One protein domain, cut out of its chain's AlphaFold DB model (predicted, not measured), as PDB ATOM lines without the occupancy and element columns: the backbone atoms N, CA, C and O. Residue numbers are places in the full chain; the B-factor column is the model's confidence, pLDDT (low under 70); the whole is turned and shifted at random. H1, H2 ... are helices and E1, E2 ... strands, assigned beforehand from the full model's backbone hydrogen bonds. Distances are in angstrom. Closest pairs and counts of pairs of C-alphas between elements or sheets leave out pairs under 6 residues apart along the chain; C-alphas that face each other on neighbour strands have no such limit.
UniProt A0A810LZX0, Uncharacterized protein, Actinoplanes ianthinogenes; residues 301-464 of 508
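AT A GLANCE: This is residues 301 to 464 of the 508 residues of an uncharacterized protein of Actinoplanes ianthinogenes (UniProt A0A810LZX0). Two strongly twisted sheets make a sandwich that is only partly face to face: E6 to E10 on one part of the long axis, E1 to E5 on the other, their strands crossed at 74 degrees. H1 packs on one face of the sheet E6 E7 E8 E9 E10, and H2 is on the opposite face, near the edge strand E10. The printed part has 164 residues, with ten named strands and two named helices in the order E1 E2 E3 E4 E5 H1 E6 E7 E8 E9 E10 H2. The first sheet is branched and the second has the order E6 E7 E8 E9 E10, both with antiparallel neighbours; the class is mixed, helices and strands. It is compact, with a radius of gyration of the C-alphas of 16.5 A, yet elongated, spanning 56 by 32 by 32 A.

HOW THE PARTS SIT: E6 (395 to 403), E7 (406 to 413), E8 (416 to 427), E9 (430 to 437) and E10 (442 to 447) form a meander, each strand the antiparallel neighbour of the one before. Pairs within hydrogen-bond range are N 400 and O 408, 2.9 A; N 409 and O 421, 2.8 A; N 422 and O 434, 2.9 A; N 435 and O 444, 2.7 A. H1 (374 to 384) is on this sheet, its closest C-alphas to E6 being those of Pro 374 and Val 399, 6.0 A. H2 (453 to 464) is on the opposite face, at a height over the sheet of 9.0 A, across the strands at 66 degrees to E10 on the local plane; the closest C-alphas of the two are those of Cys 445 and Leu 458, 7.7 A. In both helices every O i to N i+4 pair is within hydrogen-bond range. In the other sheet E2 (319 to 323), E3 (329 to 337), E4 (343 to 351) and E5 (362 to 372) form a second meander, with N 321 and O 330 at 2.9 A, N 333 and O 348 at 2.9 A and N 349 and O 363 at 2.8 A. E1 (304 to 306) and E2 lie on one side of E3, E4 on the other; N 336 and O 305 are 2.9 A apart. E5 bends by 93 degrees at residue 369, and the C-alphas of Trp 371 and Gly 425, its closest to E8, are 4.1 A apart.

IN THESE COORDINATES: E8 is 31.5 A long from first to last C-alpha, E3 25.0 A and E4 24.3 A. E1 begins at C-alpha 304, (194.376, 218.096, 232.871); H2, 16.6 A long, ends at C-alpha 464, (239.825, 222.773, 239.845).

THE WHOLE: The C-alphas farthest apart, those of Gln 357 and Gln 463, are 57.4 A apart. The printed part has no cut. The link E1 to E2, 12 residues, is long. The mean pLDDT of the printed part is 87.1, with residues 308, 341, 389 to 392 and 427 to 428 under 70.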
ATOM      1  N   ARG A 301     188.420 214.232 227.172       90.12
ATOM      2  CA  ARG A 301     189.305 214.727 226.093       90.12
ATOM      3  C   ARG A 301     189.804 216.154 226.297       90.12
ATOM      4  O   ARG A 301     190.555 216.664 225.466       90.12
ATOM      5  N   SER A 302     189.356 216.824 227.349       91.56
ATOM      6  CA  SER A 302     189.753 218.192 227.680       91.56
ATOM      7  C   SER A 302     190.226 218.288 229.119       91.56
ATOM      8  O   SER A 302     189.784 217.523 229.966       91.56
ATOM      9  N   GLY A 303     191.076 219.278 229.386       92.44
ATOM     10  CA  GLY A 303     191.606 219.545 230.719       92.44
ATOM     11  C   GLY A 303     192.890 218.787 231.029       92.44
ATOM     12  O   GLY A 303     193.604 218.337 230.128       92.44
ATOM     13  N   TRP A 304     193.193 218.735 232.322       93.50
ATOM     14  CA  TRP A 304     194.376 218.096 232.871       93.50
ATOM     15  C   TRP A 304     194.078 217.449 234.216       93.50
ATOM     16  O   TRP A 304     193.362 218.010 235.055       93.50
ATOM     17  N   ASP A 305     194.769 216.346 234.471       92.00
ATOM     18  CA  ASP A 305     194.765 215.675 235.761       92.00
ATOM     19  C   ASP A 305     195.985 216.086 236.594       92.00
ATOM     20  O   ASP A 305     197.006 216.552 236.081       92.00
ATOM     21  N   ALA A 306     195.866 215.954 237.916       89.12
ATOM     22  CA  ALA A 306     197.039 216.028 238.777       89.12
ATOM     23  C   ALA A 306     197.874 214.764 238.574       89.12
ATOM     24  O   ALA A 306     197.336 213.679 238.356       89.12
ATOM     25  N   SER A 307     199.191 214.891 238.695       79.25
ATOM     26  CA  SER A 307     200.054 213.718 238.686       79.25
ATOM     27  C   SER A 307     199.879 212.905 239.980       79.25
ATOM     28  O   SER A 307     200.442 213.240 241.019       79.25
ATOM     29  N   GLU A 308     199.048 211.860 239.932       69.75
ATOM     30  CA  GLU A 308     198.722 210.977 241.068       69.75
ATOM     31  C   GLU A 308     199.478 209.636 240.997       69.75
ATOM     32  O   GLU A 308     198.898 208.559 241.100       69.75
ATOM     33  N   ASP A 309     200.795 209.680 240.802       71.00
ATOM     34  CA  ASP A 309     201.633 208.485 240.616       71.00
ATOM     35  C   ASP A 309     202.312 207.968 241.902       71.00
ATOM     36  O   ASP A 309     203.047 206.980 241.873       71.00
ATOM     37  N   GLY A 310     202.018 208.602 243.043       72.12
ATOM     38  CA  GLY A 310     202.441 208.168 244.377       72.12
ATOM     39  C   GLY A 310     203.781 208.730 244.856       72.12
ATOM     40  O   GLY A 310     204.147 208.488 246.003       72.12
ATOM     41  N   ALA A 311     204.488 209.523 244.046       78.56
ATOM     42  CA  ALA A 311     205.793 210.074 244.426       78.56
ATOM     43  C   ALA A 311     205.740 211.168 245.513       78.56
ATOM     44  O   ALA A 311     206.762 211.473 246.120       78.56
ATOM     45  N   ASN A 312     204.567 211.766 245.748       85.62
ATOM     46  CA  ASN A 312     204.354 212.898 246.659       85.62
ATOM     47  C   ASN A 312     203.407 212.525 247.812       85.62
ATOM     48  O   ASN A 312     202.378 213.170 248.022       85.62
ATOM     49  N   GLU A 313     203.706 211.440 248.526       83.56
ATOM     50  CA  GLU A 313     202.812 210.893 249.549       83.56
ATOM     51  C   GLU A 313     202.446 211.925 250.637       83.56
ATOM     52  O   GLU A 313     203.280 212.665 251.159       83.56
ATOM     53  N   GLY A 314     201.157 211.985 250.987       79.69
ATOM     54  CA  GLY A 314     200.626 212.876 252.024       79.69
ATOM     55  C   GLY A 314     200.401 214.321 251.566       79.69
ATOM     56  O   GLY A 314     199.636 215.038 252.205       79.69
ATOM     57  N   ASN A 315     200.986 214.725 250.439       85.19
ATOM     58  CA  ASN A 315     200.802 216.032 249.815       85.19
ATOM     59  C   ASN A 315     200.771 215.865 248.286       85.19
ATOM     60  O   ASN A 315     201.618 216.369 247.551       85.19
ATOM     61  N   ASN A 316     199.786 215.082 247.839       80.56
ATOM     62  CA  ASN A 316     199.723 214.535 246.483       80.56
ATOM     63  C   ASN A 316     199.562 215.614 245.397       80.56
ATOM     64  O   ASN A 316     199.986 215.414 244.263       80.56
ATOM     65  N   SER A 317     198.917 216.735 245.725       79.44
ATOM     66  CA  SER A 317     198.588 217.803 244.780       79.44
ATOM     67  C   SER A 317     198.460 219.154 245.506       79.44
ATOM     68  O   SER A 317     198.287 219.192 246.722       79.44
ATOM     69  N   GLU A 318     198.566 220.266 244.770       93.19
ATOM     70  CA  GLU A 318     198.492 221.646 245.286       93.19
ATOM     71  C   GLU A 318     199.598 222.014 246.299       93.19
ATOM     72  O   GLU A 318     199.351 222.504 247.406       93.19
ATOM     73  N   PHE A 319     200.860 221.869 245.887       94.81
ATOM     74  CA  PHE A 319     202.020 222.295 246.669       94.81
ATOM     75  C   PHE A 319     201.932 223.782 247.014       94.81
ATOM     76  O   PHE A 319     201.986 224.640 246.138       94.81
ATOM     77  N   THR A 320     201.856 224.110 248.303       95.44
ATOM     78  CA  THR A 320     202.012 225.502 248.750       95.44
ATOM     79  C   THR A 320     203.482 225.894 248.638       95.44
ATOM     80  O   THR A 320     204.304 225.382 249.404       95.44
ATOM     81  N   LEU A 321     203.809 226.777 247.694       95.25
ATOM     82  CA  LEU A 321     205.167 227.246 247.409       95.25
ATOM     83  C   LEU A 321     205.224 228.776 247.419       95.25
ATOM     84  O   LEU A 321     204.273 229.455 247.025       95.25
ATOM     85  N   ARG A 322     206.352 229.325 247.870       95.19
ATOM     86  CA  ARG A 322     206.631 230.766 247.821       95.19
ATOM     87  C   ARG A 322     207.269 231.115 246.479       95.19
ATOM     88  O   ARG A 322     208.095 230.349 245.988       95.19
ATOM     89  N   TYR A 323     206.940 232.271 245.912       95.12
ATOM     90  CA  TYR A 323     207.692 232.788 244.769       95.12
ATOM     91  C   TYR A 323     209.139 233.097 245.176       95.12
ATOM     92  O   TYR A 323     209.405 233.552 246.291       95.12
ATOM     93  N   ALA A 324     210.086 232.836 244.280       92.00
ATOM     94  CA  ALA A 324     211.509 233.051 244.532       92.00
ATOM     95  C   ALA A 324     211.858 234.541 244.723       92.00
ATOM     96  O   ALA A 324     212.807 234.860 245.433       92.00
ATOM     97  N   ASP A 325     211.067 235.443 244.140       89.56
ATOM     98  CA  ASP A 325     211.188 236.900 244.281       89.56
ATOM     99  C   ASP A 325     210.580 237.455 245.587       89.56
ATOM    100  O   ASP A 325     210.714 238.643 245.879       89.56
ATOM    101  N   GLY A 326     209.914 236.610 246.381       84.25
ATOM    102  CA  GLY A 326     209.246 237.003 247.619       84.25
ATOM    103  C   GLY A 326     207.905 237.727 247.434       84.25
ATOM    104  O   GLY A 326     207.334 238.167 248.429       84.25
ATOM    105  N   ALA A 327     207.361 237.822 246.214       83.62
ATOM    106  CA  ALA A 327     206.124 238.559 245.921       83.62
ATOM    107  C   ALA A 327     204.837 237.895 246.457       83.62
ATOM    108  O   ALA A 327     203.744 238.455 246.346       83.62
ATOM    109  N   GLY A 328     204.943 236.700 247.043       91.88
ATOM    110  CA  GLY A 328     203.833 235.974 247.653       91.88
ATOM    111  C   GLY A 328     203.998 234.464 247.525       91.88
ATOM    112  O   GLY A 328     205.112 233.939 247.491       91.88
ATOM    113  N   SER A 329     202.879 233.757 247.408       95.31
ATOM    114  CA  SER A 329     202.857 232.299 247.300       95.31
ATOM    115  C   SER A 329     201.677 231.789 246.480       95.31
ATOM    116  O   SER A 329     200.640 232.451 246.369       95.31
ATOM    117  N   ALA A 330     201.831 230.584 245.941       96.81
ATOM    118  CA  ALA A 330     200.834 229.902 245.133       96.81
ATOM    119  C   ALA A 330     200.712 228.425 245.530       96.81
ATOM    120  O   ALA A 330     201.657 227.812 246.026       96.81
ATOM    121  N   TYR A 331     199.526 227.870 245.302       97.19
ATOM    122  CA  TYR A 331     199.304 226.444 245.163       97.19
ATOM    123  C   TYR A 331     199.743 226.044 243.768       97.19
ATOM    124  O   TYR A 331     199.252 226.598 242.785       97.19
ATOM    125  N   VAL A 332     200.672 225.106 243.695       96.44
ATOM    126  CA  VAL A 332     201.318 224.682 242.462       96.44
ATOM    127  C   VAL A 332     201.036 223.203 242.271       96.44
ATOM    128  O   VAL A 332     201.286 222.415 243.176       96.44
ATOM    129  N   THR A 333     200.522 222.812 241.109       95.38
ATOM    130  CA  THR A 333     200.244 221.401 240.808       95.38
ATOM    131  C   THR A 333     200.853 221.037 239.457       95.38
ATOM    132  O   THR A 333     200.524 221.692 238.465       95.38
ATOM    133  N   PRO A 334     201.736 220.022 239.384       93.56
ATOM    134  CA  PRO A 334     202.151 219.442 238.113       93.56
ATOM    135  C   PRO A 334     200.973 218.700 237.472       93.56
ATOM    136  O   PRO A 334     200.258 217.949 238.139       93.56
ATOM    137  N   LEU A 335     200.775 218.936 236.179       93.56
ATOM    138  CA  LEU A 335     199.625 218.471 235.420       93.56
ATOM    139  C   LEU A 335     200.025 217.491 234.319       93.56
ATOM    140  O   LEU A 335     200.959 217.750 233.553       93.56
ATOM    141  N   THR A 336     199.258 216.414 234.196       92.00
ATOM    142  CA  THR A 336     199.341 215.454 233.092       92.00
ATOM    143  C   THR A 336     198.151 215.648 232.143       92.00
ATOM    144  O   THR A 336     197.145 216.254 232.532       92.00
ATOM    145  N   PRO A 337     198.238 215.211 230.874       88.81
ATOM    146  CA  PRO A 337     197.069 215.186 230.001       88.81
ATOM    147  C   PRO A 337     195.937 214.367 230.630       88.81
ATOM    148  O   PRO A 337     196.197 213.372 231.306       88.81
ATOM    149  N   GLN A 338     194.689 214.771 230.392       87.25
ATOM    150  CA  GLN A 338     193.523 214.040 230.886       87.25
ATOM    151  C   GLN A 338     193.585 212.563 230.459       87.25
ATOM    152  O   GLN A 338     193.785 212.262 229.280       87.25
ATOM    153  N   GLY A 339     193.441 211.643 231.415       76.12
ATOM    154  CA  GLY A 339     193.461 210.201 231.138       76.12
ATOM    155  C   GLY A 339     194.838 209.598 230.805       76.12
ATOM    156  O   GLY A 339     194.910 208.407 230.498       76.12
ATOM    157  N   GLU A 340     195.930 210.366 230.893       74.06
ATOM    158  CA  GLU A 340     197.305 209.884 230.722       74.06
ATOM    159  C   GLU A 340     198.188 210.299 231.915       74.06
ATOM    160  O   GLU A 340     198.121 211.427 232.391       74.06
ATOM    161  N   ALA A 341     199.051 209.399 232.401       66.94
ATOM    162  CA  ALA A 341     199.905 209.640 233.578       66.94
ATOM    163  C   ALA A 341     201.417 209.605 233.272       66.94
ATOM    164  O   ALA A 341     202.236 209.482 234.180       66.94
ATOM    165  N   SER A 342     201.804 209.656 231.994       77.12
ATOM    166  CA  SER A 342     203.179 209.372 231.553       77.12
ATOM    167  C   SER A 342     204.149 210.545 231.740       77.12
ATOM    168  O   SER A 342     205.335 210.331 231.997       77.12
ATOM    169  N   SER A 343     203.667 211.785 231.618       88.38
ATOM    170  CA  SER A 343     204.508 212.984 231.629       88.38
ATOM    171  C   SER A 343     203.775 214.205 232.166       88.38
ATOM    172  O   SER A 343     202.556 214.340 232.033       88.38
ATOM    173  N   VAL A 344     204.543 215.114 232.763       91.44
ATOM    174  CA  VAL A 344     204.044 216.413 233.205       91.44
ATOM    175  C   VAL A 344     204.197 217.404 232.057       91.44
ATOM    176  O   VAL A 344     205.305 217.755 231.641       91.44
ATOM    177  N   VAL A 345     203.057 217.864 231.543       92.81
ATOM    178  CA  VAL A 345     202.960 218.721 230.348       92.81
ATOM    179  C   VAL A 345     202.620 220.170 230.681       92.81
ATOM    180  O   VAL A 345     202.754 221.061 229.843       92.81
ATOM    181  N   ALA A 346     202.144 220.416 231.899       94.12
ATOM    182  CA  ALA A 346     201.778 221.740 232.365       94.12
ATOM    183  C   ALA A 346     201.957 221.860 233.884       94.12
ATOM    184  O   ALA A 346     202.088 220.866 234.600       94.12
ATOM    185  N   VAL A 347     201.937 223.091 234.385       95.31
ATOM    186  CA  VAL A 347     201.876 223.400 235.818       95.31
ATOM    187  C   VAL A 347     200.738 224.383 236.040       95.31
ATOM    188  O   VAL A 347     200.720 225.455 235.436       95.31
ATOM    189  N   SER A 348     199.783 224.036 236.905       96.69
ATOM    190  CA  SER A 348     198.770 224.993 237.355       96.69
ATOM    191  C   SER A 348     199.234 225.744 238.587       96.69
ATOM    192  O   SER A 348     199.786 225.140 239.508       96.69
ATOM    193  N   MET A 349     198.919 227.032 238.632       97.25
ATOM    194  CA  MET A 349     199.187 227.913 239.758       97.25
ATOM    195  C   MET A 349     197.920 228.656 240.170       97.25
ATOM    196  O   MET A 349     197.250 229.270 239.338       97.25
ATOM    197  N   VAL A 350     197.612 228.622 241.465       97.12
ATOM    198  CA  VAL A 350     196.522 229.389 242.082       97.12
ATOM    199  C   VAL A 350     197.100 230.187 243.250       97.12
ATOM    200  O   VAL A 350     197.743 229.589 244.110       97.12
ATOM    201  N   PRO A 351     196.891 231.509 243.345       96.38
ATOM    202  CA  PRO A 351     197.328 232.279 244.505       96.38
ATOM    203  C   PRO A 351     196.800 231.688 245.820       96.38
ATOM    204  O   PRO A 351     195.619 231.361 245.935       96.38
ATOM    205  N   THR A 352     197.653 231.582 246.841       95.94
ATOM    206  CA  THR A 352     197.229 231.072 248.164       95.94
ATOM    207  C   THR A 352     196.470 232.116 248.972       95.94
ATOM    208  O   THR A 352     195.878 231.797 250.003       95.94
ATOM    209  N   ARG A 353     196.508 233.379 248.543       93.88
ATOM    210  CA  ARG A 353     195.811 234.489 249.189       93.88
ATOM    211  C   ARG A 353     194.525 234.795 248.443       93.88
ATOM    212  O   ARG A 353     194.531 234.977 247.229       93.88
ATOM    213  N   GLN A 354     193.425 234.873 249.182       91.06
ATOM    214  CA  GLN A 354     192.148 235.277 248.604       91.06
ATOM    215  C   GLN A 354     192.123 236.792 248.363       91.06
ATOM    216  O   GLN A 354     192.499 237.580 249.231       91.06
ATOM    217  N   THR A 355     191.620 237.204 247.204       87.94
ATOM    218  CA  THR A 355     191.364 238.610 246.868       87.94
ATOM    219  C   THR A 355     189.867 238.792 246.637       87.94
ATOM    220  O   THR A 355     189.361 238.655 245.522       87.94
ATOM    221  N   GLY A 356     189.131 239.043 247.719       88.69
ATOM    222  CA  GLY A 356     187.673 239.172 247.693       88.69
ATOM    223  C   GLY A 356     186.932 237.829 247.735       88.69
ATOM    224  O   GLY A 356     187.391 236.865 248.338       88.69
ATOM    225  N   GLN A 357     185.737 237.792 247.138       91.81
ATOM    226  CA  GLN A 357     184.801 236.653 247.220       91.81
ATOM    227  C   GLN A 357     184.572 235.936 245.875       91.81
ATOM    228  O   GLN A 357     183.624 235.150 245.741       91.81
ATOM    229  N   ALA A 358     185.376 236.256 244.862       94.12
ATOM    230  CA  ALA A 358     185.405 235.567 243.574       94.12
ATOM    231  C   ALA A 358     186.441 234.435 243.608       94.12
ATOM    232  O   ALA A 358     187.294 234.412 244.491       94.12
ATOM    233  N   LEU A 359     186.365 233.492 242.666       96.56
ATOM    234  CA  LEU A 359     187.417 232.484 242.515       96.56
ATOM    235  C   LEU A 359     188.763 233.169 242.263       96.56
ATOM    236  O   LEU A 359     188.822 234.155 241.524       96.56
ATOM    237  N   ALA A 360     189.826 232.638 242.863       96.19
ATOM    238  CA  ALA A 360     191.175 233.068 242.526       96.19
ATOM    239  C   ALA A 360     191.493 232.658 241.074       96.19
ATOM    240  O   ALA A 360     191.026 231.599 240.633       96.19
ATOM    241  N   PRO A 361     192.260 233.467 240.322       96.44
ATOM    242  CA  PRO A 361     192.664 233.095 238.973       96.44
ATOM    243  C   PRO A 361     193.554 231.851 239.028       96.44
ATOM    244  O   PRO A 361     194.512 231.802 239.800       96.44
ATOM    245  N   LEU A 362     193.236 230.853 238.207       97.38
ATOM    246  CA  LEU A 362     194.073 229.674 238.009       97.38
ATOM    247  C   LEU A 362     194.812 229.845 236.685       97.38
ATOM    248  O   LEU A 362     194.190 230.000 235.636       97.38
ATOM    249  N   THR A 363     196.139 229.825 236.727       97.44
ATOM    250  CA  THR A 363     196.975 229.948 235.526       97.44
ATOM    251  C   THR A 363     197.619 228.606 235.225       97.44
ATOM    252  O   THR A 363     198.256 228.022 236.096       97.44
ATOM    253  N   VAL A 364     197.434 228.097 234.011       97.06
ATOM    254  CA  VAL A 364     198.054 226.868 233.512       97.06
ATOM    255  C   VAL A 364     199.200 227.254 232.588       97.06
ATOM    256  O   VAL A 364     198.971 227.758 231.489       97.06
ATOM    257  N   HIS A 365     200.423 226.992 233.030       96.31
ATOM    258  CA  HIS A 365     201.640 227.184 232.249       96.31
ATOM    259  C   HIS A 365     201.949 225.900 231.490       96.31
ATOM    260  O   HIS A 365     202.166 224.857 232.112       96.31
ATOM    261  N   ARG A 366     201.959 225.950 230.157       94.25
ATOM    262  CA  ARG A 366     202.406 224.804 229.353       94.25
ATOM    263  C   ARG A 366     203.920 224.675 229.431       94.25
ATOM    264  O   ARG A 366     204.630 225.672 229.337       94.25
ATOM    265  N   LEU A 367     204.396 223.449 229.600       91.44
ATOM    266  CA  LEU A 367     205.819 223.160 229.662       91.44
ATOM    267  C   LEU A 367     206.344 222.788 228.281       91.44
ATOM    268  O   LEU A 367     205.766 221.947 227.595       91.44
ATOM    269  N   ASP A 368     207.461 223.401 227.914       87.06
ATOM    270  CA  ASP A 368     208.268 223.033 226.759       87.06
ATOM    271  C   ASP A 368     209.750 223.264 227.119       87.06
ATOM    272  O   ASP A 368     210.157 224.415 227.316       87.06
ATOM    273  N   PRO A 369     210.559 222.206 227.316       87.56
ATOM    274  CA  PRO A 369     210.205 220.787 227.213       87.56
ATOM    275  C   PRO A 369     209.324 220.290 228.375       87.56
ATOM    276  O   PRO A 369     209.329 220.853 229.473       87.56
ATOM    277  N   THR A 370     208.602 219.192 228.141       90.06
ATOM    278  CA  THR A 370     207.888 218.436 229.185       90.06
ATOM    279  C   THR A 370     208.877 217.647 230.048       90.06
ATOM    280  O   THR A 370     210.035 217.452 229.674       90.06
ATOM    281  N   TRP A 371     208.452 217.196 231.224       88.56
ATOM    282  CA  TRP A 371     209.287 216.380 232.112       88.56
ATOM    283  C   TRP A 371     208.596 215.069 232.465       88.56
ATOM    284  O   TRP A 371     207.385 214.914 232.264       88.56
ATOM    285  N   SER A 372     209.383 214.093 232.913       89.25
ATOM    286  CA  SER A 372     208.865 212.761 233.223       89.25
ATOM    287  C   SER A 372     207.894 212.829 234.406       89.25
ATOM    288  O   SER A 372     207.927 213.777 235.192       89.25
ATOM    289  N   SER A 373     207.016 211.833 234.550       88.19
ATOM    290  CA  SER A 373     206.147 211.771 235.729       88.19
ATOM    291  C   SER A 373     206.979 211.760 237.028       88.19
ATOM    292  O   SER A 373     208.068 211.177 237.043       88.19
ATOM    293  N   PRO A 374     206.520 212.384 238.126       89.12
ATOM    294  CA  PRO A 374     207.187 212.370 239.427       89.12
ATOM    295  C   PRO A 374     207.690 210.987 239.871       89.12
ATOM    296  O   PRO A 374     208.806 210.871 240.365       89.12
ATOM    297  N   GLN A 375     206.941 209.915 239.632       88.56
ATOM    298  CA  GLN A 375     207.337 208.541 239.938       88.56
ATOM    299  C   GLN A 375     208.477 208.052 239.039       88.56
ATOM    300  O   GLN A 375     209.394 207.375 239.515       88.56
ATOM    301  N   ALA A 376     208.458 208.403 237.751       89.50
ATOM    302  CA  ALA A 376     209.573 208.133 236.849       89.50
ATOM    303  C   ALA A 376     210.818 208.934 237.258       89.50
ATOM    304  O   ALA A 376     211.918 208.384 237.255       89.50
ATOM    305  N   VAL A 377     210.644 210.182 237.701       90.56
ATOM    306  CA  VAL A 377     211.711 211.010 238.276       90.56
ATOM    307  C   VAL A 377     212.294 210.351 239.528       90.56
ATOM    308  O   VAL A 377     213.510 210.213 239.631       90.56
ATOM    309  N   VAL A 378     211.465 209.864 240.456       90.88
ATOM    310  CA  VAL A 378     211.936 209.126 241.641       90.88
ATOM    311  C   VAL A 378     212.766 207.905 241.234       90.88
ATOM    312  O   VAL A 378     213.845 207.682 241.789       90.88
ATOM    313  N   ALA A 379     212.298 207.121 240.259       89.88
ATOM    314  CA  ALA A 379     213.024 205.955 239.760       89.88
ATOM    315  C   ALA A 379     214.352 206.338 239.082       89.88
ATOM    316  O   ALA A 379     215.369 205.683 239.320       89.88
ATOM    317  N   LEU A 380     214.360 207.416 238.295       90.12
ATOM    318  CA  LEU A 380     215.551 207.957 237.643       90.12
ATOM    319  C   LEU A 380     216.592 208.396 238.674       90.12
ATOM    320  O   LEU A 380     217.748 207.993 238.586       90.12
ATOM    321  N   ILE A 381     216.181 209.167 239.686       90.12
ATOM    322  CA  ILE A 381     217.078 209.619 240.755       90.12
ATOM    323  C   ILE A 381     217.697 208.409 241.463       90.12
ATOM    324  O   ILE A 381     218.910 208.375 241.679       90.12
ATOM    325  N   LYS A 382     216.884 207.391 241.774       88.69
ATOM    326  CA  LYS A 382     217.370 206.159 242.407       88.69
ATOM    327  C   LYS A 382     218.374 205.406 241.540       88.69
ATOM    328  O   LYS A 382     219.292 204.798 242.081       88.69
ATOM    329  N   ALA A 383     218.215 205.428 240.220       88.69
ATOM    330  CA  ALA A 383     219.132 204.763 239.302       88.69
ATOM    331  C   ALA A 383     220.463 205.521 239.148       88.69
ATOM    332  O   ALA A 383     221.527 204.902 239.214       88.69
ATOM    333  N   GLU A 384     220.404 206.843 238.970       88.62
ATOM    334  CA  GLU A 384     221.557 207.683 238.617       88.62
ATOM    335  C   GLU A 384     222.464 208.016 239.810       88.62
ATOM    336  O   GLU A 384     223.674 208.169 239.641       88.62
ATOM    337  N   TYR A 385     221.908 208.095 241.026       88.56
ATOM    338  CA  TYR A 385     222.643 208.511 242.231       88.56
ATOM    339  C   TYR A 385     222.844 207.390 243.260       88.56
ATOM    340  O   TYR A 385     223.229 207.655 244.399       88.56
ATOM    341  N   ARG A 386     222.633 206.125 242.867       83.75
ATOM    342  CA  ARG A 386     222.764 204.940 243.743       83.75
ATOM    343  C   ARG A 386     224.133 204.764 244.409       83.75
ATOM    344  O   ARG A 386     224.260 204.005 245.364       83.75
ATOM    345  N   ASP A 387     225.172 205.367 243.845       80.12
ATOM    346  CA  ASP A 387     226.564 205.247 244.276       80.12
ATOM    347  C   ASP A 387     227.004 206.369 245.230       80.12
ATOM    348  O   ASP A 387     228.086 206.294 245.815       80.12
ATOM    349  N   VAL A 388     226.165 207.386 245.433       80.19
ATOM    350  CA  VAL A 388     226.390 208.419 246.448       80.19
ATOM    351  C   VAL A 388     226.185 207.793 247.827       80.19
ATOM    352  O   VAL A 388     225.198 207.085 248.046       80.19
ATOM    353  N   CYS A 389     227.122 208.020 248.765       67.12
ATOM    354  CA  CYS A 389     227.036 207.379 250.080       67.12
ATOM    355  C   CYS A 389     225.669 207.600 250.699       67.12
ATOM    356  O   CYS A 389     225.156 208.723 250.721       67.12
ATOM    357  N   CYS A 390     225.180 206.521 251.312       67.31
ATOM    358  CA  CYS A 390     224.107 206.584 252.277       67.31
ATOM    359  C   CYS A 390     222.728 206.852 251.624       67.31
ATOM    360  O   CYS A 390     221.735 206.965 252.334       67.31
ATOM    361  N   TYR A 391     222.667 206.868 250.282       65.69
ATOM    362  CA  TYR A 391     221.450 207.026 249.483       65.69
ATOM    363  C   TYR A 391     220.489 205.828 249.602       65.69
ATOM    364  O   TYR A 391     219.282 206.007 249.518       65.69
ATOM    365  N   ASN A 392     220.994 204.610 249.843       65.25
ATOM    366  CA  ASN A 392     220.150 203.406 249.955       65.25
ATOM    367  C   ASN A 392     219.139 203.459 251.116       65.25
ATOM    368  O   ASN A 392     218.111 202.790 251.041       65.25
ATOM    369  N   ASP A 393     219.428 204.244 252.158       74.19
ATOM    370  CA  ASP A 393     218.532 204.451 253.303       74.19
ATOM    371  C   ASP A 393     217.675 205.721 253.156       74.19
ATOM    372  O   ASP A 393     216.755 205.947 253.944       74.19
ATOM    373  N   ASP A 394     217.986 206.567 252.170       84.25
ATOM    374  CA  ASP A 394     217.288 207.823 251.926       84.25
ATOM    375  C   ASP A 394     216.129 207.610 250.939       84.25
ATOM    376  O   ASP A 394     216.207 206.859 249.964       84.25
ATOM    377  N   GLN A 395     215.028 208.315 251.180       88.88
ATOM    378  CA  GLN A 395     213.864 208.329 250.306       88.88
ATOM    379  C   GLN A 395     213.721 209.673 249.598       88.88
ATOM    380  O   GLN A 395     214.141 210.718 250.099       88.88
ATOM    381  N   VAL A 396     213.107 209.636 248.416       90.88
ATOM    382  CA  VAL A 396     212.660 210.838 247.709       90.88
ATOM    383  C   VAL A 396     211.263 211.168 248.227       90.88
ATOM    384  O   VAL A 396     210.376 210.329 248.125       90.88
ATOM    385  N   PHE A 397     211.088 212.348 248.821       90.94
ATOM    386  CA  PHE A 397     209.851 212.709 249.530       90.94
ATOM    387  C   PHE A 397     208.825 213.440 248.678       90.94
ATOM    388  O   PHE A 397     207.632 213.177 248.768       90.94
ATOM    389  N   GLU A 398     209.293 214.451 247.955       92.00
ATOM    390  CA  GLU A 398     208.458 215.307 247.130       92.00
ATOM    391  C   GLU A 398     209.262 215.739 245.911       92.00
ATOM    392  O   GLU A 398     210.451 216.054 246.036       92.00
ATOM    393  N   VAL A 399     208.593 215.789 244.764       93.00
ATOM    394  CA  VAL A 399     209.069 216.327 243.494       93.00
ATOM    395  C   VAL A 399     208.168 217.504 243.128       93.00
ATOM    396  O   VAL A 399     207.002 217.326 242.775       93.00
ATOM    397  N   ILE A 400     208.708 218.717 243.243       93.44
ATOM    398  CA  ILE A 400     207.948 219.964 243.103       93.44
ATOM    399  C   ILE A 400     208.457 220.812 241.932       93.44
ATOM    400  O   ILE A 400     209.668 220.867 241.709       93.44
ATOM    401  N   PRO A 401     207.581 221.522 241.199       93.56
ATOM    402  CA  PRO A 401     208.015 222.505 240.207       93.56
ATOM    403  C   PRO A 401     208.738 223.687 240.868       93.56
ATOM    404  O   PRO A 401     208.292 224.178 241.907       93.56
ATOM    405  N   THR A 402     209.820 224.173 240.253       92.38
ATOM    406  CA  THR A 402     210.614 225.309 240.773       92.38
ATOM    407  C   THR A 402     210.747 226.497 239.818       92.38
ATOM    408  O   THR A 402     211.218 227.556 240.228       92.38
ATOM    409  N   GLY A 403     210.268 226.379 238.580       90.88
ATOM    410  CA  GLY A 403     210.178 227.486 237.621       90.88
ATOM    411  C   GLY A 403     210.533 227.053 236.202       90.88
ATOM    412  O   GLY A 403     211.193 226.045 236.011       90.88
ATOM    413  N   GLY A 404     210.092 227.783 235.179       88.50
ATOM    414  CA  GLY A 404     210.229 227.375 233.778       88.50
ATOM    415  C   GLY A 404     209.826 225.910 233.561       88.50
ATOM    416  O   GLY A 404     208.692 225.532 233.840       88.50
ATOM    417  N   SER A 405     210.783 225.099 233.104       86.06
ATOM    418  CA  SER A 405     210.698 223.636 232.974       86.06
ATOM    419  C   SER A 405     211.514 222.881 234.039       86.06
ATOM    420  O   SER A 405     211.879 221.723 233.835       86.06
ATOM    421  N   THR A 406     211.865 223.535 235.150       91.50
ATOM    422  CA  THR A 406     212.665 222.967 236.238       91.50
ATOM    423  C   THR A 406     211.813 222.476 237.396       91.50
ATOM    424  O   THR A 406     210.741 223.005 237.714       91.50
ATOM    425  N   TRP A 407     212.349 221.470 238.066       93.06
ATOM    426  CA  TRP A 407     211.764 220.839 239.231       93.06
ATOM    427  C   TRP A 407     212.849 220.529 240.258       93.06
ATOM    428  O   TRP A 407     214.042 220.475 239.952       93.06
ATOM    429  N   THR A 408     212.435 220.320 241.502       94.00
ATOM    430  CA  THR A 408     213.326 219.899 242.577       94.00
ATOM    431  C   THR A 408     212.712 218.737 243.331       94.00
ATOM    432  O   THR A 408     211.578 218.816 243.799       94.00
ATOM    433  N   ALA A 409     213.488 217.670 243.477       93.69
ATOM    434  CA  ALA A 409     213.175 216.547 244.338       93.69
ATOM    435  C   ALA A 409     213.978 216.641 245.638       93.69
ATOM    436  O   ALA A 409     215.173 216.941 245.621       93.69
ATOM    437  N   THR A 410     213.342 216.375 246.776       93.00
ATOM    438  CA  THR A 410     214.032 216.367 248.076       93.00
ATOM    439  C   THR A 410     214.338 214.945 248.523       93.00
ATOM    440  O   THR A 410     213.448 214.095 248.515       93.00
ATOM    441  N   VAL A 411     215.581 214.708 248.954       91.44
ATOM    442  CA  VAL A 411     216.090 213.383 249.326       91.44
ATOM    443  C   VAL A 411     216.658 213.392 250.748       91.44
ATOM    444  O   VAL A 411     217.419 214.288 251.134       91.44
ATOM    445  N   GLY A 412     216.302 212.381 251.535       90.19
ATOM    446  CA  GLY A 412     216.842 212.181 252.878       90.19
ATOM    447  C   GLY A 412     216.027 211.188 253.698       90.19
ATOM    448  O   GLY A 412     215.340 210.328 253.154       90.19
ATOM    449  N   SER A 413     216.026 211.376 255.014       88.19
ATOM    450  CA  SER A 413     215.163 210.659 255.951       88.19
ATOM    451  C   SER A 413     214.135 211.596 256.584       88.19
ATOM    452  O   SER A 413     214.241 212.821 256.500       88.19
ATOM    453  N   GLU A 414     213.131 211.038 257.265       86.88
ATOM    454  CA  GLU A 414     212.065 211.831 257.901       86.88
ATOM    455  C   GLU A 414     212.602 212.822 258.948       86.88
ATOM    456  O   GLU A 414     211.974 213.830 259.269       86.88
ATOM    457  N   GLN A 415     213.799 212.555 259.472       83.62
ATOM    458  CA  GLN A 415     214.455 213.361 260.499       83.62
ATOM    459  C   GLN A 415     215.507 214.324 259.935       83.62
ATOM    460  O   GLN A 415     215.953 215.223 260.656       83.62
ATOM    461  N   SER A 416     215.937 214.141 258.682       84.62
ATOM    462  CA  SER A 416     217.027 214.915 258.089       84.62
ATOM    463  C   SER A 416     216.939 214.955 256.567       84.62
ATOM    464  O   SER A 416     217.052 213.932 255.893       84.62
ATOM    465  N   ILE A 417     216.808 216.167 256.028       88.94
ATOM    466  CA  ILE A 417     216.943 216.435 254.597       88.94
ATOM    467  C   ILE A 417     218.430 216.580 254.291       88.94
ATOM    468  O   ILE A 417     219.082 217.457 254.859       88.94
ATOM    469  N   ARG A 418     218.956 215.741 253.398       88.50
ATOM    470  CA  ARG A 418     220.392 215.692 253.089       88.50
ATOM    471  C   ARG A 418     220.718 216.279 251.730       88.50
ATOM    472  O   ARG A 418     221.696 217.011 251.598       88.50
ATOM    473  N   TYR A 419     219.887 215.980 250.738       91.06
ATOM    474  CA  TYR A 419     220.144 216.358 249.359       91.06
ATOM    475  C   TYR A 419     218.899 216.906 248.676       91.06
ATOM    476  O   TYR A 419     217.756 216.660 249.074       91.06
ATOM    477  N   ARG A 420     219.148 217.637 247.596       92.38
ATOM    478  CA  ARG A 420     218.149 218.058 246.625       92.38
ATOM    479  C   ARG A 420     218.629 217.661 245.246       92.38
ATOM    480  O   ARG A 420     219.798 217.837 244.926       92.38
ATOM    481  N   VAL A 421     217.731 217.129 244.440       93.25
ATOM    482  CA  VAL A 421     217.998 216.896 243.027       93.25
ATOM    483  C   VAL A 421     217.238 217.942 242.255       93.25
ATOM    484  O   VAL A 421     216.014 217.995 242.320       93.25
ATOM    485  N   GLU A 422     217.970 218.791 241.560       93.25
ATOM    486  CA  GLU A 422     217.409 219.752 240.629       93.25
ATOM    487  C   GLU A 422     217.395 219.111 239.254       93.25
ATOM    488  O   GLU A 422     218.406 218.573 238.798       93.25
ATOM    489  N   GLY A 423     216.235 219.140 238.615       90.62
ATOM    490  CA  GLY A 423     216.074 218.645 237.266       90.62
ATOM    491  C   GLY A 423     215.463 219.686 236.351       90.62
ATOM    492  O   GLY A 423     214.835 220.655 236.784       90.62
ATOM    493  N   ARG A 424     215.669 219.475 235.059       87.12
ATOM    494  CA  ARG A 424     215.028 220.214 233.976       87.12
ATOM    495  C   ARG A 424     214.356 219.202 233.055       87.12
ATOM    496  O   ARG A 424     214.850 218.082 232.939       87.12
ATOM    497  N   GLY A 425     213.250 219.600 232.421       78.56
ATOM    498  CA  GLY A 425     212.513 218.751 231.481       78.56
ATOM    499  C   GLY A 425     213.378 218.136 230.384       78.56
ATOM    500  O   GLY A 425     214.540 218.495 230.218       78.56
ATOM    501  N   GLN A 426     212.821 217.166 229.663       79.12
ATOM    502  CA  GLN A 426     213.555 216.298 228.747       79.12
ATOM    503  C   GLN A 426     214.243 217.113 227.640       79.12
ATOM    504  O   GLN A 426     213.606 217.572 226.694       79.12
ATOM    505  N   VAL A 427     215.562 217.278 227.751       65.12
ATOM    506  CA  VAL A 427     216.412 217.923 226.745       65.12
ATOM    507  C   VAL A 427     217.060 216.816 225.920       65.12
ATOM    508  O   VAL A 427     217.649 215.894 226.479       65.12
ATOM    509  N   ASP A 428     216.912 216.857 224.595       64.38
ATOM    510  CA  ASP A 428     217.434 215.827 223.679       64.38
ATOM    511  C   ASP A 428     216.999 214.387 224.042       64.38
ATOM    512  O   ASP A 428     217.732 213.416 223.852       64.38
ATOM    513  N   GLY A 429     215.790 214.238 224.600       72.00
ATOM    514  CA  GLY A 429     215.230 212.946 225.016       72.00
ATOM    515  C   GLY A 429     215.806 212.381 226.321       72.00
ATOM    516  O   GLY A 429     215.516 211.234 226.661       72.00
ATOM    517  N   ARG A 430     216.607 213.158 227.067       79.50
ATOM    518  CA  ARG A 430     217.111 212.795 228.399       79.50
ATOM    519  C   ARG A 430     216.788 213.877 229.417       79.50
ATOM    520  O   ARG A 430     216.805 215.069 229.132       79.50
ATOM    521  N   GLU A 431     216.508 213.455 230.638       82.81
ATOM    522  CA  GLU A 431     216.226 214.383 231.725       82.81
ATOM    523  C   GLU A 431     217.537 214.828 232.377       82.81
ATOM    524  O   GLU A 431     218.318 214.009 232.870       82.81
ATOM    525  N   ALA A 432     217.812 216.132 232.325       85.56
ATOM    526  CA  ALA A 432     219.001 216.702 232.942       85.56
ATOM    527  C   ALA A 432     218.768 216.820 234.444       85.56
ATOM    528  O   ALA A 432     217.810 217.463 234.866       85.56
ATOM    529  N   THR A 433     219.636 216.198 235.242       91.75
ATOM    530  CA  THR A 433     219.533 216.215 236.702       91.75
ATOM    531  C   THR A 433     220.887 216.461 237.346       91.75
ATOM    532  O   THR A 433     221.920 215.949 236.895       91.75
ATOM    533  N   CYS A 434     220.854 217.216 238.438       91.69
ATOM    534  CA  CYS A 434     221.994 217.518 239.279       91.69
ATOM    535  C   CYS A 434     221.633 217.348 240.754       91.69
ATOM    536  O   CYS A 434     220.667 217.920 241.254       91.69
ATOM    537  N   LEU A 435     222.440 216.566 241.459       91.69
ATOM    538  CA  LEU A 435     222.400 216.396 242.899       91.69
ATOM    539  C   LEU A 435     223.179 217.525 243.577       91.69
ATOM    540  O   LEU A 435     224.375 217.718 243.336       91.69
ATOM    541  N   ARG A 436     222.503 218.222 244.483       91.19
ATOM    542  CA  ARG A 436     223.056 219.225 245.390       91.19
ATOM    543  C   ARG A 436     222.878 218.781 246.839       91.19
ATOM    544  O   ARG A 436     221.965 218.017 247.165       91.19
ATOM    545  N   THR A 437     223.725 219.277 247.735       89.12
ATOM    546  CA  THR A 437     223.461 219.179 249.176       89.12
ATOM    547  C   THR A 437     222.209 219.985 249.530       89.12
ATOM    548  O   THR A 437     221.759 220.833 248.754       89.12
ATOM    549  N   ALA A 438     221.624 219.744 250.703       85.31
ATOM    550  CA  ALA A 438     220.477 220.514 251.180       85.31
ATOM    551  C   ALA A 438     220.765 222.030 251.264       85.31
ATOM    552  O   ALA A 438     219.845 222.836 251.137       85.31
ATOM    553  N   GLU A 439     222.036 222.409 251.428       83.06
ATOM    554  CA  GLU A 439     222.542 223.786 251.442       83.06
ATOM    555  C   GLU A 439     222.812 224.365 250.039       83.06
ATOM    556  O   GLU A 439     223.142 225.543 249.919       83.06
ATOM    557  N   GLY A 440     222.663 223.567 248.977       85.00
ATOM    558  CA  GLY A 440     222.774 224.007 247.583       85.00
ATOM    559  C   GLY A 440     224.141 223.794 246.926       85.00
ATOM    560  O   GLY A 440     224.307 224.151 245.758       85.00
ATOM    561  N   ALA A 441     225.114 223.192 247.617       86.56
ATOM    562  CA  ALA A 441     226.411 222.883 247.015       86.56
ATOM    563  C   ALA A 441     226.269 221.759 245.979       86.56
ATOM    564  O   ALA A 441     225.689 220.714 246.280       86.56
ATOM    565  N   LEU A 442     226.791 221.960 244.767       88.25
ATOM    566  CA  LEU A 442     226.744 220.948 243.715       88.25
ATOM    567  C   LEU A 442     227.617 219.745 244.088       88.25
ATOM    568  O   LEU A 442     228.807 219.890 244.353       88.25
ATOM    569  N   VAL A 443     227.018 218.553 244.102       86.94
ATOM    570  CA  VAL A 443     227.717 217.292 244.386       86.94
ATOM    571  C   VAL A 443     228.074 216.600 243.079       86.94
ATOM    572  O   VAL A 443     229.228 216.239 242.855       86.94
ATOM    573  N   ARG A 444     227.077 216.398 242.211       86.81
ATOM    574  CA  ARG A 444     227.225 215.658 240.953       86.81
ATOM    575  C   ARG A 444     226.060 215.944 240.016       86.81
ATOM    576  O   ARG A 444     224.935 216.059 240.478       86.81
ATOM    577  N   CYS A 445     226.301 215.934 238.710       88.50
ATOM    578  CA  CYS A 445     225.241 215.839 237.706       88.50
ATOM    579  C   CYS A 445     225.299 214.486 236.994       88.50
ATOM    580  O   CYS A 445     226.385 214.019 236.652       88.50
ATOM    581  N   ALA A 446     224.143 213.862 236.770       85.19
ATOM    582  CA  ALA A 446     224.040 212.685 235.904       85.19
ATOM    583  C   ALA A 446     224.097 213.102 234.427       85.19
ATOM    584  O   ALA A 446     224.825 212.526 233.619       85.19
ATOM    585  N   TYR A 447     223.361 214.163 234.099       82.06
ATOM    586  CA  TYR A 447     223.382 214.827 232.804       82.06
ATOM    587  C   TYR A 447     223.105 216.315 233.024       82.06
ATOM    588  O   TYR A 447     222.090 216.668 233.624       82.06
ATOM    589  N   ALA A 448     224.013 217.179 232.576       77.50
ATOM    590  CA  ALA A 448     223.819 218.625 232.605       77.50
ATOM    591  C   ALA A 448     223.249 219.084 231.259       77.50
ATOM    592  O   ALA A 448     223.726 218.659 230.205       77.50
ATOM    593  N   ALA A 449     222.234 219.949 231.293       77.44
ATOM    594  CA  ALA A 449     221.655 220.499 230.074       77.44
ATOM    595  C   ALA A 449     222.690 221.400 229.364       77.44
ATOM    596  O   ALA A 449     223.316 222.229 230.031       77.44
ATOM    597  N   PRO A 450     222.856 221.298 228.033       74.62
ATOM    598  CA  PRO A 450     223.804 222.133 227.302       74.62
ATOM    599  C   PRO A 450     223.555 223.633 227.525       74.62
ATOM    600  O   PRO A 450     222.434 224.122 227.388       74.62
ATOM    601  N   GLY A 451     224.607 224.375 227.869       72.81
ATOM    602  CA  GLY A 451     224.567 225.814 228.128       72.81
ATOM    603  C   GLY A 451     223.993 226.212 229.490       72.81
ATOM    604  O   GLY A 451     223.834 227.408 229.744       72.81
ATOM    605  N   SER A 452     223.679 225.258 230.370       77.56
ATOM    606  CA  SER A 452     223.099 225.555 231.680       77.56
ATOM    607  C   SER A 452     224.143 226.029 232.707       77.56
ATOM    608  O   SER A 452     225.337 225.740 232.562       77.56
ATOM    609  N   PRO A 453     223.728 226.755 233.767       78.69
ATOM    610  CA  PRO A 453     224.621 227.127 234.867       78.69
ATOM    611  C   PRO A 453     225.327 225.918 235.496       78.69
ATOM    612  O   PRO A 453     226.499 226.003 235.855       78.69
ATOM    613  N   GLU A 454     224.639 224.777 235.565       81.00
ATOM    614  CA  GLU A 454     225.157 223.532 236.129       81.00
ATOM    615  C   GLU A 454     226.290 222.942 235.278       81.00
ATOM    616  O   GLU A 454     227.281 222.466 235.829       81.00
ATOM    617  N   GLU A 455     226.210 223.023 233.943       81.25
ATOM    618  CA  GLU A 455     227.301 222.587 233.059       81.25
ATOM    619  C   GLU A 455     228.561 223.447 233.263       81.25
ATOM    620  O   GLU A 455     229.687 222.942 233.283       81.25
ATOM    621  N   GLN A 456     228.384 224.759 233.439       80.25
ATOM    622  CA  GLN A 456     229.493 225.682 233.697       80.25
ATOM    623  C   GLN A 456     230.143 225.417 235.059       80.25
ATOM    624  O   GLN A 456     231.370 225.462 235.181       80.25
ATOM    625  N   GLU A 457     229.329 225.138 236.077       80.81
ATOM    626  CA  GLU A 457     229.787 224.790 237.422       80.81
ATOM    627  C   GLU A 457     230.541 223.451 237.419       80.81
ATOM    628  O   GLU A 457     231.640 223.370 237.968       80.81
ATOM    629  N   LEU A 458     230.032 222.444 236.700       82.56
ATOM    630  CA  LEU A 458     230.694 221.150 236.530       82.56
ATOM    631  C   LEU A 458     232.071 221.297 235.865       82.56
ATOM    632  O   LEU A 458     233.067 220.832 236.417       82.56
ATOM    633  N   LYS A 459     232.159 222.033 234.747       83.94
ATOM    634  CA  LYS A 459     233.440 222.311 234.066       83.94
ATOM    635  C   LYS A 459     234.434 223.027 234.979       83.94
ATOM    636  O   LYS A 459     235.629 222.739 234.938       83.94
ATOM    637  N   ARG A 460     233.959 223.954 235.818       83.94
ATOM    638  CA  ARG A 460     234.800 224.654 236.798       83.94
ATOM    639  C   ARG A 460     235.345 223.693 237.854       83.94
ATOM    640  O   ARG A 460     236.532 223.761 238.163       83.94
ATOM    641  N   MET A 461     234.509 222.802 238.389       80.81
ATOM    642  CA  MET A 461     234.940 221.800 239.371       80.81
ATOM    643  C   MET A 461     235.937 220.804 238.775       80.81
ATOM    644  O   MET A 461     236.938 220.491 239.415       80.81
ATOM    645  N   GLU A 462     235.717 220.350 237.541       85.12
ATOM    646  CA  GLU A 462     236.652 219.469 236.833       85.12
ATOM    647  C   GLU A 462     238.010 220.148 236.612       85.12
ATOM    648  O   GLU A 462     239.051 219.541 236.859       85.12
ATOM    649  N   GLN A 463     238.020 221.425 236.218       85.56
ATOM    650  CA  GLN A 463     239.254 222.206 236.081       85.56
ATOM    651  C   GLN A 463     239.976 222.386 237.420       85.56
ATOM    652  O   GLN A 463     241.194 222.229 237.477       85.56
ATOM    653  N   GLN A 464     239.246 222.666 238.504       83.38
ATOM    654  CA  GLN A 464     239.825 222.773 239.845       83.38
ATOM    655  C   GLN A 464     240.394 221.440 240.335       83.38
ATOM    656  O   GLN A 464     241.493 221.419 240.881       83.38
TER     657      GLN A 464